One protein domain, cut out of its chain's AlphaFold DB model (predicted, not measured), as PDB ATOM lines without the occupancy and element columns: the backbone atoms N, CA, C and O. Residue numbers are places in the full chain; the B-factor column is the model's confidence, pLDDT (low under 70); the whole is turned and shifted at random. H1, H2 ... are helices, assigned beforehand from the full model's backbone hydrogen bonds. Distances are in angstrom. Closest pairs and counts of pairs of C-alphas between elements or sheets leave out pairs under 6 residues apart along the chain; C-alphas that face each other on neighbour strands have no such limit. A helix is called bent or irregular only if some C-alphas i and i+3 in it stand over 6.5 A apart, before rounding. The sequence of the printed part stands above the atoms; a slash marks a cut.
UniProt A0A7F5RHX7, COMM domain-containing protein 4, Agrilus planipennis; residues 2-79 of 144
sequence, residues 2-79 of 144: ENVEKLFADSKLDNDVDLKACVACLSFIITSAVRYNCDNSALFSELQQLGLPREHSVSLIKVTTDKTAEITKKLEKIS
ATOM      1  N   GLU A   2      78.125 135.807 113.180       56.34
ATOM      2  CA  GLU A   2      77.824 136.072 114.602       56.34
ATOM      3  C   GLU A   2      77.245 134.882 115.410       56.34
ATOM      4  O   GLU A   2      77.642 134.642 116.544       56.34
ATOM      5  N   ASN A   3      76.336 134.081 114.835       62.41
ATOM      6  CA  ASN A   3      75.786 132.898 115.526       62.41
ATOM      7  C   ASN A   3      76.788 131.738 115.652       62.41
ATOM      8  O   ASN A   3      76.666 130.922 116.558       62.41
ATOM      9  N   VAL A   4      77.755 131.651 114.738       62.97
ATOM     10  CA  VAL A   4      78.795 130.616 114.747       62.97
ATOM     11  C   VAL A   4      79.890 131.003 115.737       62.97
ATOM     12  O   VAL A   4      80.295 130.180 116.539       62.97
ATOM     13  N   GLU A   5      80.286 132.271 115.781       65.75
ATOM     14  CA  GLU A   5      81.248 132.782 116.771       65.75
ATOM     15  C   GLU A   5      80.765 132.550 118.212       65.75
ATOM     16  O   GLU A   5      81.533 132.108 119.060       65.75
ATOM     17  N   LYS A   6      79.462 132.730 118.480       67.38
ATOM     18  CA  LYS A   6      78.856 132.426 119.792       67.38
ATOM     19  C   LYS A   6      78.889 130.933 120.149       67.38
ATOM     20  O   LYS A   6      79.020 130.604 121.321       67.38
ATOM     21  N   LEU A   7      78.777 130.038 119.163       61.84
ATOM     22  CA  LEU A   7      78.843 128.582 119.370       61.84
ATOM     23  C   LEU A   7      80.271 128.086 119.641       61.84
ATOM     24  O   LEU A   7      80.443 127.033 120.247       61.84
ATOM     25  N   PHE A   8      81.279 128.835 119.194       66.81
ATOM     26  CA  PHE A   8      82.695 128.489 119.315       66.81
ATOM     27  C   PHE A   8      83.438 129.337 120.358       66.81
ATOM     28  O   PHE A   8      84.648 129.187 120.503       66.81
ATOM     29  N   ALA A   9      82.721 130.156 121.134       65.56
ATOM     30  CA  ALA A   9      83.287 131.026 122.166       65.56
ATOM     31  C   ALA A   9      84.076 130.265 123.253       65.56
ATOM     32  O   ALA A   9      85.050 130.795 123.780       65.56
ATOM     33  N   ASP A  10      83.691 129.016 123.543       65.50
ATOM     34  CA  ASP A  10      84.381 128.139 124.502       65.50
ATOM     35  C   ASP A  10      85.501 127.295 123.862       65.50
ATOM     36  O   ASP A  10      86.231 126.574 124.551       65.50
ATOM     37  N   SER A  11      85.647 127.346 122.534       66.62
ATOM     38  CA  SER A  11      86.705 126.631 121.826       66.62
ATOM     39  C   SER A  11      88.000 127.445 121.868       66.62
ATOM     40  O   SER A  11      87.996 128.653 121.665       66.62
ATOM     41  N   LYS A  12      89.144 126.795 122.111       67.44
ATOM     42  CA  LYS A  12      90.471 127.450 122.086       67.44
ATOM     43  C   LYS A  12      90.969 127.756 120.661       67.44
ATOM     44  O   LYS A  12      92.174 127.867 120.455       67.44
ATOM     45  N   LEU A  13      90.067 127.782 119.684       65.38
ATOM     46  CA  LEU A  13      90.392 127.987 118.279       65.38
ATOM     47  C   LEU A  13      90.620 129.475 118.022       65.38
ATOM     48  O   LEU A  13      89.948 130.318 118.622       65.38
ATOM     49  N   ASP A  14      91.546 129.804 117.123       71.94
ATOM     50  CA  ASP A  14      91.646 131.176 116.645       71.94
ATOM     51  C   ASP A  14      90.377 131.494 115.840       71.94
ATOM     52  O   ASP A  14      90.118 130.918 114.774       71.94
ATOM     53  N   ASN A  15      89.547 132.383 116.392       66.50
ATOM     54  CA  ASN A  15      88.218 132.694 115.871       66.50
ATOM     55  C   ASN A  15      88.255 133.185 114.415       66.50
ATOM     56  O   ASN A  15      87.260 133.041 113.700       66.50
ATOM     57  N   ASP A  16      89.379 133.740 113.954       67.69
ATOM     58  CA  ASP A  16      89.453 134.350 112.630       67.69
ATOM     59  C   ASP A  16      89.880 133.397 111.504       67.69
ATOM     60  O   ASP A  16      89.439 133.584 110.361       67.69
ATOM     61  N   VAL A  17      90.688 132.372 111.799       65.94
ATOM     62  CA  VAL A  17      91.261 131.460 110.787       65.94
ATOM     63  C   VAL A  17      90.745 130.035 110.957       65.94
ATOM     64  O   VAL A  17      90.186 129.470 110.011       65.94
ATOM     65  N   ASP A  18      90.852 129.475 112.161       77.81
ATOM     66  CA  ASP A  18      90.519 128.072 112.416       77.81
ATOM     67  C   ASP A  18      89.016 127.832 112.281       77.81
ATOM     68  O   ASP A  18      88.579 126.880 111.635       77.81
ATOM     69  N   LEU A  19      88.203 128.755 112.801       79.94
ATOM     70  CA  LEU A  19      86.750 128.636 112.732       79.94
ATOM     71  C   LEU A  19      86.237 128.643 111.286       79.94
ATOM     72  O   LEU A  19      85.408 127.813 110.901       79.94
ATOM     73  N   LYS A  20      86.741 129.568 110.463       83.88
ATOM     74  CA  LYS A  20      86.351 129.671 109.048       83.88
ATOM     75  C   LYS A  20      86.779 128.425 108.280       83.88
ATOM     76  O   LYS A  20      85.994 127.920 107.476       83.88
ATOM     77  N   ALA A  21      87.975 127.905 108.558       85.94
ATOM     78  CA  ALA A  21      88.476 126.678 107.952       85.94
ATOM     79  C   ALA A  21      87.611 125.463 108.324       85.94
ATOM     80  O   ALA A  21      87.197 124.716 107.435       85.94
ATOM     81  N   CYS A  22      87.253 125.299 109.602       84.88
ATOM     82  CA  CYS A  22      86.384 124.215 110.061       84.88
ATOM     83  C   CYS A  22      85.000 124.268 109.401       84.88
ATOM     84  O   CYS A  22      84.518 123.260 108.880       84.88
ATOM     85  N   VAL A  23      84.369 125.446 109.370       86.62
ATOM     86  CA  VAL A  23      83.053 125.626 108.737       86.62
ATOM     87  C   VAL A  23      83.124 125.358 107.237       86.62
ATOM     88  O   VAL A  23      82.240 124.690 106.697       86.62
ATOM     89  N   ALA A  24      84.164 125.843 106.557       90.56
ATOM     90  CA  ALA A  24      84.361 125.599 105.132       90.56
ATOM     91  C   ALA A  24      84.576 124.108 104.837       90.56
ATOM     92  O   ALA A  24      83.963 123.583 103.910       90.56
ATOM     93  N   CYS A  25      85.377 123.418 105.652       91.81
ATOM     94  CA  CYS A  25      85.637 121.987 105.529       91.81
ATOM     95  C   CYS A  25      84.354 121.159 105.691       91.81
ATOM     96  O   CYS A  25      84.006 120.376 104.807       91.81
ATOM     97  N   LEU A  26      83.593 121.396 106.764       92.06
ATOM     98  CA  LEU A  26      82.314 120.716 106.985       92.06
ATOM     99  C   LEU A  26      81.314 121.031 105.870       92.06
ATOM    100  O   LEU A  26      80.672 120.127 105.338       92.06
ATOM    101  N   SER A  27      81.220 122.299 105.461       93.12
ATOM    102  CA  SER A  27      80.345 122.704 104.355       93.12
ATOM    103  C   SER A  27      80.718 121.982 103.065       93.12
ATOM    104  O   SER A  27      79.834 121.499 102.358       93.12
ATOM    105  N   PHE A  28      82.013 121.873 102.765       94.44
ATOM    106  CA  PHE A  28      82.513 121.172 101.593       94.44
ATOM    107  C   PHE A  28      82.164 119.684 101.628       94.44
ATOM    108  O   PHE A  28      81.652 119.169 100.635       94.44
ATOM    109  N   ILE A  29      82.377 119.008 102.759       94.81
ATOM    110  CA  ILE A  29      82.099 117.573 102.896       94.81
ATOM    111  C   ILE A  29      80.610 117.283 102.742       94.81
ATOM    112  O   ILE A  29      80.255 116.446 101.914       94.81
ATOM    113  N   ILE A  30      79.720 117.989 103.458       94.88
ATOM    114  CA  ILE A  30      78.279 117.681 103.358       94.88
ATOM    115  C   ILE A  30      77.757 118.052 101.966       94.88
ATOM    116  O   ILE A  30      76.972 117.312 101.378       94.88
ATOM    117  N   THR A  31      78.236 119.165 101.394       94.44
ATOM    118  CA  THR A  31      77.848 119.573 100.038       94.44
ATOM    119  C   THR A  31      78.323 118.560  99.001       94.44
ATOM    120  O   THR A  31      77.593 118.279  98.054       94.44
ATOM    121  N   SER A  32      79.523 118.002  99.165       94.31
ATOM    122  CA  SER A  32      80.065 116.971  98.276       94.31
ATOM    123  C   SER A  32      79.304 115.658  98.420       94.31
ATOM    124  O   SER A  32      78.918 115.080  97.407       94.31
ATOM    125  N   ALA A  33      79.004 115.237  99.649       95.38
ATOM    126  CA  ALA A  33      78.214 114.039  99.909       95.38
ATOM    127  C   ALA A  33      76.834 114.115  99.241       95.38
ATOM    128  O   ALA A  33      76.429 113.177  98.559       95.38
ATOM    129  N   VAL A  34      76.146 115.258  99.346       95.31
ATOM    130  CA  VAL A  34      74.865 115.470  98.654       95.31
ATOM    131  C   VAL A  34      75.051 115.550  97.136       95.31
ATOM    132  O   VAL A  34      74.305 114.918  96.392       95.31
ATOM    133  N   ARG A  35      76.058 116.291  96.654       92.88
ATOM    134  CA  ARG A  35      76.329 116.475  95.216       92.88
ATOM    135  C   ARG A  35      76.569 115.155  94.488       92.88
ATOM    136  O   ARG A  35      76.104 115.001  93.364       92.88
ATOM    137  N   TYR A  36      77.316 114.245  95.105       93.12
ATOM    138  CA  TYR A  36      77.678 112.956  94.518       93.12
ATOM    139  C   TYR A  36      76.780 111.809  94.991       93.12
ATOM    140  O   TYR A  36      77.067 110.656  94.684       93.12
ATOM    141  N   ASN A  37      75.692 112.120  95.709       92.31
ATOM    142  CA  ASN A  37      74.759 111.141  96.263       92.31
ATOM    143  C   ASN A  37      75.479 110.013  97.032       92.31
ATOM    144  O   ASN A  37      75.198 108.828  96.840       92.31
ATOM    145  N   CYS A  38      76.458 110.392  97.856       93.06
ATOM    146  CA  CYS A  38      77.217 109.461  98.681       93.06
ATOM    147  C   CYS A  38      76.310 108.796  99.721       93.06
ATOM    148  O   CYS A  38      75.339 109.384 100.198       93.06
ATOM    149  N   ASP A  39      76.662 107.575 100.109       93.19
ATOM    150  CA  ASP A  39      75.983 106.876 101.186       93.19
ATOM    151  C   ASP A  39      76.332 107.478 102.560       93.19
ATOM    152  O   ASP A  39      77.361 108.131 102.777       93.19
ATOM    153  N   ASN A  40      75.457 107.226 103.533       93.38
ATOM    154  CA  ASN A  40      75.664 107.702 104.898       93.38
ATOM    155  C   ASN A  40      76.920 107.083 105.542       93.38
ATOM    156  O   ASN A  40      77.515 107.705 106.419       93.38
ATOM    157  N   SER A  41      77.348 105.893 105.104       94.25
ATOM    158  CA  SER A  41      78.590 105.239 105.541       94.25
ATOM    159  C   SER A  41      79.844 105.973 105.075       94.25
ATOM    160  O   SER A  41      80.760 106.148 105.884       94.25
ATOM    161  N   ALA A  42      79.906 106.431 103.818       93.88
ATOM    162  CA  ALA A  42      81.031 107.229 103.342       93.88
ATOM    163  C   ALA A  42      81.075 108.573 104.066       93.88
ATOM    164  O   ALA A  42      82.114 108.920 104.619       93.88
ATOM    165  N   LEU A  43      79.942 109.282 104.169       94.56
ATOM    166  CA  LEU A  43      79.893 110.550 104.907       94.56
ATOM    167  C   LEU A  43      80.315 110.368 106.373       94.56
ATOM    168  O   LEU A  43      81.071 111.179 106.904       94.56
ATOM    169  N   PHE A  44      79.881 109.287 107.026       95.31
ATOM    170  CA  PHE A  44      80.334 108.957 108.375       95.31
ATOM    171  C   PHE A  44      81.849 108.770 108.436       95.31
ATOM    172  O   PHE A  44      82.499 109.343 109.307       95.31
ATOM    173  N   SER A  45      82.411 108.005 107.502       94.81
ATOM    174  CA  SER A  45      83.845 107.710 107.454       94.81
ATOM    175  C   SER A  45      84.684 108.971 107.226       94.81
ATOM    176  O   SER A  45      85.705 109.139 107.884       94.81
ATOM    177  N   GLU A  46      84.242 109.887 106.362       94.38
ATOM    178  CA  GLU A  46      84.899 111.185 106.140       94.38
ATOM    179  C   GLU A  46      84.875 112.065 107.400       94.38
ATOM    180  O   GLU A  46      85.889 112.638 107.799       94.38
ATOM    181  N   LEU A  47      83.735 112.124 108.099       93.81
ATOM    182  CA  LEU A  47      83.627 112.879 109.353       93.81
ATOM    183  C   LEU A  47      84.495 112.271 110.469       93.81
ATOM    184  O   LEU A  47      85.048 113.006 111.283       93.81
ATOM    185  N   GLN A  48      84.642 110.946 110.508       93.06
ATOM    186  CA  GLN A  48      85.543 110.278 111.453       93.06
ATOM    187  C   GLN A  48      87.022 110.527 111.116       93.06
ATOM    188  O   GLN A  48      87.817 110.719 112.031       93.06
ATOM    189  N   GLN A  49      87.394 110.585 109.832       91.31
ATOM    190  CA  GLN A  49      88.759 110.921 109.395       91.31
ATOM    191  C   GLN A  49      89.163 112.353 109.767       91.31
ATOM    192  O   GLN A  49      90.325 112.605 110.075       91.31
ATOM    193  N   LEU A  50      88.200 113.276 109.820       87.81
ATOM    194  CA  LEU A  50      88.394 114.611 110.394       87.81
ATOM    195  C   LEU A  50      88.592 114.615 111.920       87.81
ATOM    196  O   LEU A  50      88.903 115.659 112.490       87.81
ATOM    197  N   GLY A  51      88.382 113.481 112.591       87.06
ATOM    198  CA  GLY A  51      88.494 113.351 114.041       87.06
ATOM    199  C   GLY A  51      87.234 113.754 114.809       87.06
ATOM    200  O   GLY A  51      87.319 113.986 116.016       87.06
ATOM    201  N   LEU A  52      86.063 113.847 114.159       87.19
ATOM    202  CA  LEU A  52      84.830 114.138 114.889       87.19
ATOM    203  C   LEU A  52      84.431 112.946 115.779       87.19
ATOM    204  O   LEU A  52      84.467 111.798 115.334       87.19
ATOM    205  N   PRO A  53      83.954 113.200 117.009       89.94
ATOM    206  CA  PRO A  53      83.280 112.196 117.820       89.94
ATOM    207  C   PRO A  53      82.113 111.541 117.078       89.94
ATOM    208  O   PRO A  53      81.385 112.188 116.314       89.94
ATOM    209  N   ARG A  54      81.901 110.251 117.344       90.12
ATOM    210  CA  ARG A  54      80.879 109.432 116.681       90.12
ATOM    211  C   ARG A  54      79.482 110.030 116.814       90.12
ATOM    212  O   ARG A  54      78.724 110.041 115.845       90.12
ATOM    213  N   GLU A  55      79.151 110.560 117.984       92.94
ATOM    214  CA  GLU A  55      77.853 111.168 118.283       92.94
ATOM    215  C   GLU A  55      77.590 112.399 117.402       92.94
ATOM    216  O   GLU A  55      76.472 112.610 116.917       92.94
ATOM    217  N   HIS A  56      78.630 113.198 117.150       90.69
ATOM    218  CA  HIS A  56      78.545 114.382 116.299       90.69
ATOM    219  C   HIS A  56      78.413 113.998 114.828       90.69
ATOM    220  O   HIS A  56      77.562 114.556 114.134       90.69
ATOM    221  N   SER A  57      79.164 112.994 114.363       93.81
ATOM    222  CA  SER A  57      79.021 112.482 112.996       93.81
ATOM    223  C   SER A  57      77.613 111.947 112.730       93.81
ATOM    224  O   SER A  57      77.012 112.293 111.717       93.81
ATOM    225  N   VAL A  58      77.040 111.170 113.657       94.62
ATOM    226  CA  VAL A  58      75.659 110.663 113.537       94.62
ATOM    227  C   VAL A  58      74.647 111.811 113.472       94.62
ATOM    228  O   VAL A  58      73.737 111.788 112.641       94.62
ATOM    229  N   SER A  59      74.820 112.838 114.307       94.38
ATOM    230  CA  SER A  59      73.938 114.011 114.313       94.38
ATOM    231  C   SER A  59      74.007 114.789 112.993       94.38
ATOM    232  O   SER A  59      72.970 115.144 112.432       94.38
ATOM    233  N   LEU A  60      75.214 115.000 112.456       93.25
ATOM    234  CA  LEU A  60      75.422 115.674 111.170       93.25
ATOM    235  C   LEU A  60      74.842 114.884 109.997       93.25
ATOM    236  O   LEU A  60      74.226 115.481 109.117       93.25
ATOM    237  N   ILE A  61      74.979 113.557 109.988       95.00
ATOM    238  CA  ILE A  61      74.383 112.699 108.953       95.00
ATOM    239  C   ILE A  61      72.864 112.792 108.978       95.00
ATOM    240  O   ILE A  61      72.246 112.909 107.920       95.00
ATOM    241  N   LYS A  62      72.254 112.774 110.170       96.19
ATOM    242  CA  LYS A  62      70.802 112.913 110.313       96.19
ATOM    243  C   LYS A  62      70.322 114.238 109.719       96.19
ATOM    244  O   LYS A  62      69.466 114.233 108.844       96.19
ATOM    245  N   VAL A  63      70.936 115.352 110.124       95.00
ATOM    246  CA  VAL A  63      70.593 116.685 109.598       95.00
ATOM    247  C   VAL A  63      70.839 116.771 108.094       95.00
ATOM    248  O   VAL A  63      70.018 117.334 107.374       95.00
ATOM    249  N   THR A  64      71.943 116.199 107.606       94.62
ATOM    250  CA  THR A  64      72.245 116.167 106.169       94.62
ATOM    251  C   THR A  64      71.152 115.413 105.424       94.62
ATOM    252  O   THR A  64      70.606 115.965 104.482       94.62
ATOM    253  N   THR A  65      70.761 114.225 105.899       94.94
ATOM    254  CA  THR A  65      69.691 113.404 105.308       94.94
ATOM    255  C   THR A  65      68.361 114.158 105.274       94.94
ATOM    256  O   THR A  65      67.717 114.218 104.227       94.94
ATOM    257  N   ASP A  66      67.984 114.796 106.386       96.69
ATOM    258  CA  ASP A  66      66.750 115.583 106.498       96.69
ATOM    259  C   ASP A  66      66.741 116.777 105.522       96.69
ATOM    260  O   ASP A  66      65.685 117.207 105.053       96.69
ATOM    261  N   LYS A  67      67.922 117.322 105.201       95.75
ATOM    262  CA  LYS A  67      68.101 118.511 104.355       95.75
ATOM    263  C   LYS A  67      68.608 118.223 102.947       95.75
ATOM    264  O   LYS A  67      68.710 119.164 102.158       95.75
ATOM    265  N   THR A  68      68.842 116.963 102.586       94.88
ATOM    266  CA  THR A  68      69.379 116.567 101.277       94.88
ATOM    267  C   THR A  68      68.570 117.179 100.139       94.88
ATOM    268  O   THR A  68      69.148 117.803  99.257       94.88
ATOM    269  N   ALA A  69      67.235 117.105 100.180       94.94
ATOM    270  CA  ALA A  69      66.383 117.658  99.122       94.94
ATOM    271  C   ALA A  69      66.538 119.185  98.953       94.94
ATOM    272  O   ALA A  69      66.573 119.693  97.831       94.94
ATOM    273  N   GLU A  70      66.663 119.926 100.058       96.19
ATOM    274  CA  GLU A  70      66.872 121.378 100.038       96.19
ATOM    275  C   GLU A  70      68.264 121.733  99.490       96.19
ATOM    276  O   GLU A  70      68.386 122.635  98.653       96.19
ATOM    277  N   ILE A  71      69.300 120.999  99.917       94.56
ATOM    278  CA  ILE A  71      70.684 121.175  99.457       94.56
ATOM    279  C   ILE A  71      70.785 120.851  97.964       94.56
ATOM    280  O   ILE A  71      71.296 121.672  97.206       94.56
ATOM    281  N   THR A  72      70.231 119.721  97.516       94.19
ATOM    282  CA  THR A  72      70.185 119.332  96.101       94.19
ATOM    283  C   THR A  72      69.500 120.407  95.270       94.19
ATOM    284  O   THR A  72      70.091 120.902  94.317       94.19
ATOM    285  N   LYS A  73      68.317 120.881  95.678       93.19
ATOM    286  CA  LYS A  73      67.607 121.955  94.966       93.19
ATOM    287  C   LYS A  73      68.428 123.244  94.878       93.19
ATOM    288  O   LYS A  73      68.364 123.965  93.881       93.19
ATOM    289  N   LYS A  74      69.194 123.579  95.922       93.12
ATOM    290  CA  LYS A  74      70.091 124.741  95.898       93.12
ATOM    291  C   LYS A  74      71.263 124.518  94.945       93.12
ATOM    292  O   LYS A  74      71.573 125.431  94.184       93.12
ATOM    293  N   LEU A  75      71.869 123.330  94.971       91.75
ATOM    294  CA  LEU A  75      72.950 122.930  94.071       91.75
ATOM    295  C   LEU A  75      72.506 122.934  92.610       91.75
ATOM    296  O   LEU A  75      73.233 123.437  91.764       91.75
ATOM    297  N   GLU A  76      71.297 122.467  92.319       88.56
ATOM    298  CA  GLU A  76      70.714 122.508  90.978       88.56
ATOM    299  C   GLU A  76      70.544 123.935  90.465       88.56
ATOM    300  O   GLU A  76      70.850 124.199  89.309       88.56
ATOM    301  N   LYS A  77      70.108 124.865  91.324       86.44
ATOM    302  CA  LYS A  77      69.939 126.279  90.952       86.44
ATOM    303  C   LYS A  77      71.250 126.996  90.640       86.44
ATOM    304  O   LYS A  77      71.229 127.960  89.885       86.44
ATOM    305  N   ILE A  78      72.351 126.592  91.274       86.50
ATOM    306  CA  ILE A  78      73.679 127.189  91.048       86.50
ATOM    307  C   ILE A  78      74.535 126.360  90.084       86.50
ATOM    308  O   ILE A  78      75.659 126.746  89.771       86.50
ATOM    309  N   SER A  79      74.035 125.203  89.652       83.62
ATOM    310  CA  SER A  79      74.700 124.351  88.680       83.62
ATOM    311  C   SER A  79      74.675 125.038  87.321       83.62
ATOM    312  O   SER A  79      73.638 125.526  86.874       83.62
TER     313      SER A  79
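What this domain is: This is residues 2 to 79 of the 144 residues of the protein "COMM domain-containing protein 4" of Agrilus planipennis (UniProt A0A7F5RHX7). Three helical stretches gather at one end of a long helix: H2 runs to that end, H3 folds back beside its last part, H4a folds back over H3, and after a sharp bend H4b crosses the last residues of H2. The short helix H1 lies at the other end, near the beginning of H2 and away from the rest. The printed part has 78 residues with four named helices, H1, H2, H3 and H4 in that order, and no named strand; the class is all helix. It is only just compact, close to loose, with a radius of gyration of the C-alphas of 13.5 A, and its C-alphas span 35 by 28 by 17 A along the three main axes.

How they stand to each other: H1, residues 2 to 7, is close to but not clearly touching H2, residues 18 to 35; their closest C-alphas, those of Glu 5 and Leu 19, are 8.0 A apart, and their lines are about perpendicular at 85 degrees. H2 touches H3, residues 40 to 49, with residues 29 to 33 alone. The two form a helical hairpin at a shallow tilt of 23 degrees, opposite ways; the closest C-alphas, of Ala 33 and Leu 43, are 6.3 A apart. H4, residues 54 to 78, was assigned as one helix by its hydrogen bonds but is bent: C-alphas 66 and 69 are 7.7 A apart. Its arms, H4a with residues 54 to 66 and H4b with residues 69 to 78, stand at a steep tilt of 68 degrees, only just short of about perpendicular. H3 and H4a form a second helical hairpin and touch at a steep tilt of 40 degrees, opposite ways, with the closest C-alphas, of Leu 47 and Ser 57, 5.9 A apart. H4a is close to but not clearly touching H2, the closest C-alphas being those of Ile 30 and Thr 64, 6.8 A. H4b touches H2, which meets it with residues 31 to 35 alone, about perpendicular at 84 degrees; the closest C-alphas, of Val 34 and Thr 72, are 6.6 A apart. H1 is apart from H3, H4a and H4b, and H3 is apart from H4b. In H1, H2, H3, H4a and H4b every O i to N i+4 pair is within hydrogen-bond range.

Where its parts are: H1 begins at C-alpha 2, (77.824, 136.072, 114.602). H2 measures 25.1 A from first to last C-alpha, ending at C-alpha 35, (76.329, 116.475, 95.216). H3 measures 14.2 A, H4a 18.5 A and H4b 14.5 A; H4b ends at C-alpha 78, (73.679, 127.189, 91.048).

The domain as a whole: The two C-alphas farthest apart are those of Lys 12 and Lys 77, 37.3 A. The printed part has no cut; the links from H2 to H3 and from H3 to H4 are tight, and that from H1 to H2 is short. The mean pLDDT of the printed part is 86.5, with residues 2 to 13 and 15 to 17 under 70.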